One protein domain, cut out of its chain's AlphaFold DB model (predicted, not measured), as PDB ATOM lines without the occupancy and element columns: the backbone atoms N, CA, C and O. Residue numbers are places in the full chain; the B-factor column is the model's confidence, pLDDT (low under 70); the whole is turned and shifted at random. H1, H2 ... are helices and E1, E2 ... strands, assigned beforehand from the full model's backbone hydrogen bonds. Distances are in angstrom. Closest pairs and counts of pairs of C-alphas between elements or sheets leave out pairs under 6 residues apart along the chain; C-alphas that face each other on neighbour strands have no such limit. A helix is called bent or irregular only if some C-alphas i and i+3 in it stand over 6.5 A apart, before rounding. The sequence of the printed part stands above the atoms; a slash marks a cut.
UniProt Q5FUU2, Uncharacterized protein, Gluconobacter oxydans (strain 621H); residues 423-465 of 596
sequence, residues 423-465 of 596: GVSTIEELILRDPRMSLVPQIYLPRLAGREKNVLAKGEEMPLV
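AT A GLANCE: This is residues 423 to 465 of the 596 residues of an uncharacterized protein of Gluconobacter oxydans (strain 621H) (UniProt Q5FUU2). This small domain has little regular structure: two short helices, H1 and H2, form a hairpin side by side, and a long loop, residues 448 to 460, leads from H2 to the short strand E1, apart from both helices. The printed part has 43 residues, with H1, H2 and E1 in that order; the class is mostly helix, with under half of the residues in named elements. It is compact, radius of gyration of the C-alphas 9.7 A, spanning 24 by 22 by 16 A.

IN THESE COORDINATES: H1, residues 427 to 433, begins at C-alpha 427 (22.802, 46.290, 1.434) and is 10.0 A long. H2, residues 441 to 447, is 10.4 A long and only just irregular: C-alphas 443 and 446 are 6.8 A apart. E1, residues 461 to 463, is 6.7 A long, ends at C-alpha 463 (20.779, 44.811, -9.625) and pairs with no named strand.

HOW THE PARTS SIT: H1 and H2 touch, the closest C-alphas being those of Ile 431 and Pro 441, 6.8 A apart. This helical hairpin has a shallow tilt of 11 degrees, opposite ways. E1 is apart from H1 and H2. In H1 every O i to N i+4 pair is within hydrogen-bond range; in H2 1 of 3 is, and 2 of 4 O i to N i+3 pairs.

THE WHOLE: The C-alphas of Gln 442 and Lys 458 are farthest apart, 25.0 A. The printed part has no cut; the link from H2 to E1 is long. No printed residue is under 70 in pLDDT.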
ATOM      1  N   GLY A 423      19.850  37.419   4.027       96.50
ATOM      2  CA  GLY A 423      18.791  37.525   5.031       96.50
ATOM      3  C   GLY A 423      19.223  38.151   6.361       96.50
ATOM      4  O   GLY A 423      18.420  38.157   7.291       96.50
ATOM      5  N   VAL A 424      20.464  38.641   6.481       97.12
ATOM      6  CA  VAL A 424      21.029  39.156   7.743       97.12
ATOM      7  C   VAL A 424      21.757  40.489   7.558       97.12
ATOM      8  O   VAL A 424      21.552  41.405   8.352       97.12
ATOM      9  N   SER A 425      22.607  40.610   6.541       97.00
ATOM     10  CA  SER A 425      23.423  41.800   6.320       97.00
ATOM     11  C   SER A 425      22.703  42.886   5.536       97.00
ATOM     12  O   SER A 425      21.876  42.636   4.657       97.00
ATOM     13  N   THR A 426      23.056  44.128   5.858       96.75
ATOM     14  CA  THR A 426      22.539  45.303   5.152       96.75
ATOM     15  C   THR A 426      23.079  45.382   3.720       96.75
ATOM     16  O   THR A 426      24.159  44.871   3.423       96.75
ATOM     17  N   ILE A 427      22.359  46.058   2.821       95.69
ATOM     18  CA  ILE A 427      22.802  46.290   1.434       95.69
ATOM     19  C   ILE A 427      24.202  46.930   1.397       95.69
ATOM     20  O   ILE A 427      25.036  46.534   0.582       95.69
ATOM     21  N   GLU A 428      24.492  47.876   2.295       95.88
ATOM     22  CA  GLU A 428      25.829  48.467   2.433       95.88
ATOM     23  C   GLU A 428      26.900  47.429   2.809       95.88
ATOM     24  O   GLU A 428      27.967  47.405   2.199       95.88
ATOM     25  N   GLU A 429      26.624  46.534   3.762       96.31
ATOM     26  CA  GLU A 429      27.553  45.456   4.130       96.31
ATOM     27  C   GLU A 429      27.789  44.468   2.986       96.31
ATOM     28  O   GLU A 429      28.923  44.032   2.796       96.31
ATOM     29  N   LEU A 430      26.755  44.133   2.210       96.00
ATOM     30  CA  LEU A 430      26.886  43.257   1.044       96.00
ATOM     31  C   LEU A 430      27.784  43.905  -0.030       96.00
ATOM     32  O   LEU A 430      28.705  43.256  -0.523       96.00
ATOM     33  N   ILE A 431      27.611  45.204  -0.307       94.56
ATOM     34  CA  ILE A 431      28.486  45.978  -1.214       94.56
ATOM     35  C   ILE A 431      29.933  46.011  -0.714       94.56
ATOM     36  O   ILE A 431      30.862  45.856  -1.503       94.56
ATOM     37  N   LEU A 432      30.140  46.223   0.588       94.88
ATOM     38  CA  LEU A 432      31.476  46.314   1.185       94.88
ATOM     39  C   LEU A 432      32.169  44.951   1.354       94.88
ATOM     40  O   LEU A 432      33.379  44.924   1.573       94.88
ATOM     41  N   ARG A 433      31.439  43.834   1.231       93.75
ATOM     42  CA  ARG A 433      31.993  42.468   1.195       93.75
ATOM     43  C   ARG A 433      32.246  41.946  -0.218       93.75
ATOM     44  O   ARG A 433      33.080  41.056  -0.373       93.75
ATOM     45  N   ASP A 434      31.549  42.458  -1.231       93.19
ATOM     46  CA  ASP A 434      31.737  42.006  -2.611       93.19
ATOM     47  C   ASP A 434      33.162  42.330  -3.123       93.19
ATOM     48  O   ASP A 434      33.607  43.479  -2.994       93.19
ATOM     49  N   PRO A 435      33.886  41.373  -3.744       90.50
ATOM     50  CA  PRO A 435      35.269  41.572  -4.186       90.50
ATOM     51  C   PRO A 435      35.482  42.733  -5.166       90.50
ATOM     52  O   PRO A 435      36.562  43.319  -5.194       90.50
ATOM     53  N   ARG A 436      34.476  43.073  -5.981       90.75
ATOM     54  CA  ARG A 436      34.524  44.173  -6.952       90.75
ATOM     55  C   ARG A 436      33.908  45.449  -6.392       90.75
ATOM     56  O   ARG A 436      34.479  46.527  -6.559       90.75
ATOM     57  N   MET A 437      32.734  45.361  -5.772       91.25
ATOM     58  CA  MET A 437      31.971  46.546  -5.375       91.25
ATOM     59  C   MET A 437      32.602  47.270  -4.182       91.25
ATOM     60  O   MET A 437      32.559  48.500  -4.142       91.25
ATOM     61  N   SER A 438      33.282  46.539  -3.291       92.12
ATOM     62  CA  SER A 438      34.049  47.090  -2.163       92.12
ATOM     63  C   SER A 438      35.224  47.986  -2.581       92.12
ATOM     64  O   SER A 438      35.653  48.839  -1.803       92.12
ATOM     65  N   LEU A 439      35.709  47.857  -3.821       91.12
ATOM     66  CA  LEU A 439      36.766  48.703  -4.387       91.12
ATOM     67  C   LEU A 439      36.236  50.032  -4.947       91.12
ATOM     68  O   LEU A 439      37.002  50.984  -5.101       91.12
ATOM     69  N   VAL A 440      34.935  50.115  -5.256       90.56
ATOM     70  CA  VAL A 440      34.286  51.326  -5.786       90.56
ATOM     71  C   VAL A 440      32.913  51.645  -5.148       90.56
ATOM     72  O   VAL A 440      31.973  52.009  -5.862       90.56
ATOM     73  N   PRO A 441      32.755  51.594  -3.809       90.56
ATOM     74  CA  PRO A 441      31.466  51.801  -3.140       90.56
ATOM     75  C   PRO A 441      30.883  53.202  -3.386       90.56
ATOM     76  O   PRO A 441      29.664  53.365  -3.420       90.56
ATOM     77  N   GLN A 442      31.731  54.203  -3.657       89.56
ATOM     78  CA  GLN A 442      31.328  55.557  -4.057       89.56
ATOM     79  C   GLN A 442      30.496  55.612  -5.349       89.56
ATOM     80  O   GLN A 442      29.873  56.635  -5.623       89.56
ATOM     81  N   ILE A 443      30.499  54.545  -6.154       87.56
ATOM     82  CA  ILE A 443      29.662  54.420  -7.349       87.56
ATOM     83  C   ILE A 443      28.250  53.946  -6.969       87.56
ATOM     84  O   ILE A 443      27.272  54.494  -7.472       87.56
ATOM     85  N   TYR A 444      28.129  52.958  -6.078       88.75
ATOM     86  CA  TYR A 444      26.850  52.300  -5.783       88.75
ATOM     87  C   TYR A 444      26.066  52.958  -4.648       88.75
ATOM     88  O   TYR A 444      24.876  53.221  -4.814       88.75
ATOM     89  N   LEU A 445      26.718  53.271  -3.520       89.38
ATOM     90  CA  LEU A 445      26.032  53.757  -2.315       89.38
ATOM     91  C   LEU A 445      25.157  55.005  -2.566       89.38
ATOM     92  O   LEU A 445      24.011  54.996  -2.124       89.38
ATOM     93  N   PRO A 446      25.580  56.028  -3.344       86.56
ATOM     94  CA  PRO A 446      24.738  57.202  -3.607       86.56
ATOM     95  C   PRO A 446      23.436  56.921  -4.377       86.56
ATOM     96  O   PRO A 446      22.594  57.811  -4.468       86.56
ATOM     97  N   ARG A 447      23.264  55.723  -4.958       82.81
ATOM     98  CA  ARG A 447      22.063  55.320  -5.718       82.81
ATOM     99  C   ARG A 447      21.037  54.549  -4.891       82.81
ATOM    100  O   ARG A 447      19.924  54.317  -5.356       82.81
ATOM    101  N   LEU A 448      21.391  54.143  -3.674       85.31
ATOM    102  CA  LEU A 448      20.493  53.382  -2.807       85.31
ATOM    103  C   LEU A 448      19.379  54.257  -2.218       85.31
ATOM    104  O   LEU A 448      18.285  53.744  -1.979       85.31
ATOM    105  N   ALA A 449      19.617  55.568  -2.110       84.69
ATOM    106  CA  ALA A 449      18.632  56.596  -1.776       84.69
ATOM    107  C   ALA A 449      17.921  56.361  -0.428       84.69
ATOM    108  O   ALA A 449      16.697  56.442  -0.340       84.69
ATOM    109  N   GLY A 450      18.686  56.057   0.624       85.69
ATOM    110  CA  GLY A 450      18.164  55.793   1.971       85.69
ATOM    111  C   GLY A 450      17.926  54.310   2.271       85.69
ATOM    112  O   GLY A 450      17.559  53.963   3.392       85.69
ATOM    113  N   ARG A 451      18.127  53.420   1.287       88.00
ATOM    114  CA  ARG A 451      17.965  51.960   1.435       88.00
ATOM    115  C   ARG A 451      19.238  51.247   1.896       88.00
ATOM    116  O   ARG A 451      19.246  50.025   1.973       88.00
ATOM    117  N   GLU A 452      20.315  51.971   2.205       93.06
ATOM    118  CA  GLU A 452      21.641  51.408   2.513       93.06
ATOM    119  C   GLU A 452      21.595  50.428   3.700       93.06
ATOM    120  O   GLU A 452      22.328  49.440   3.726       93.06
ATOM    121  N   LYS A 453      20.694  50.688   4.659       95.44
ATOM    122  CA  LYS A 453      20.484  49.894   5.878       95.44
ATOM    123  C   LYS A 453      19.406  48.812   5.764       95.44
ATOM    124  O   LYS A 453      19.172  48.107   6.741       95.44
ATOM    125  N   ASN A 454      18.761  48.657   4.609       95.31
ATOM    126  CA  ASN A 454      17.804  47.571   4.407       95.31
ATOM    127  C   ASN A 454      18.550  46.232   4.326       95.31
ATOM    128  O   ASN A 454      19.664  46.173   3.807       95.31
ATOM    129  N   VAL A 455      17.918  45.161   4.801       96.31
ATOM    130  CA  VAL A 455      18.397  43.779   4.659       96.31
ATOM    131  C   VAL A 455      17.602  43.123   3.533       96.31
ATOM    132  O   VAL A 455      16.372  43.135   3.574       96.31
ATOM    133  N   LEU A 456      18.295  42.578   2.532       94.81
ATOM    134  CA  LEU A 456      17.671  41.788   1.464       94.81
ATOM    135  C   LEU A 456      17.330  40.390   1.987       94.81
ATOM    136  O   LEU A 456      18.113  39.793   2.735       94.81
ATOM    137  N   ALA A 457      16.189  39.842   1.571       95.88
ATOM    138  CA  ALA A 457      15.801  38.485   1.924       95.88
ATOM    139  C   ALA A 457      16.807  37.461   1.366       95.88
ATOM    140  O   ALA A 457      17.485  37.690   0.363       95.88
ATOM    141  N   LYS A 458      16.921  36.299   2.017       96.69
ATOM    142  CA  LYS A 458      17.891  35.281   1.605       96.69
ATOM    143  C   LYS A 458      17.581  34.765   0.193       96.69
ATOM    144  O   LYS A 458      16.544  34.140  -0.014       96.69
ATOM    145  N   GLY A 459      18.506  34.978  -0.742       95.06
ATOM    146  CA  GLY A 459      18.347  34.645  -2.161       95.06
ATOM    147  C   GLY A 459      17.628  35.710  -2.999       95.06
ATOM    148  O   GLY A 459      17.386  35.471  -4.178       95.06
ATOM    149  N   GLU A 460      17.286  36.869  -2.431       94.81
ATOM    150  CA  GLU A 460      16.771  38.015  -3.189       94.81
ATOM    151  C   GLU A 460      17.898  38.650  -4.015       94.81
ATOM    152  O   GLU A 460      18.958  38.971  -3.479       94.81
ATOM    153  N   GLU A 461      17.668  38.834  -5.316       92.44
ATOM    154  CA  GLU A 461      18.616  39.465  -6.237       92.44
ATOM    155  C   GLU A 461      18.260  40.937  -6.479       92.44
ATOM    156  O   GLU A 461      17.153  41.257  -6.913       92.44
ATOM    157  N   MET A 462      19.221  41.839  -6.260       89.38
ATOM    158  CA  MET A 462      19.068  43.271  -6.525       89.38
ATOM    159  C   MET A 462      20.182  43.790  -7.453       89.38
ATOM    160  O   MET A 462      21.318  43.979  -7.004       89.38
ATOM    161  N   PRO A 463      19.881  44.076  -8.736       88.50
ATOM    162  CA  PRO A 463      20.779  44.811  -9.625       88.50
ATOM    163  C   PRO A 463      21.025  46.241  -9.118       88.50
ATOM    164  O   PRO A 463      20.083  46.951  -8.766       88.50
ATOM    165  N   LEU A 464      22.284  46.686  -9.104       83.88
ATOM    166  CA  LEU A 464      22.672  47.993  -8.547       83.88
ATOM    167  C   LEU A 464      22.676  49.165  -9.538       83.88
ATOM    168  O   LEU A 464      22.791  50.317  -9.114       83.88
ATOM    169  N   VAL A 465      22.614  48.890 -10.842       82.38
ATOM    170  CA  VAL A 465      22.612  49.911 -11.902       82.38
ATOM    171  C   VAL A 465      21.704  49.475 -13.043       82.38
ATOM    172  O   VAL A 465      21.745  48.311 -13.445       82.38
TER     173      VAL A 465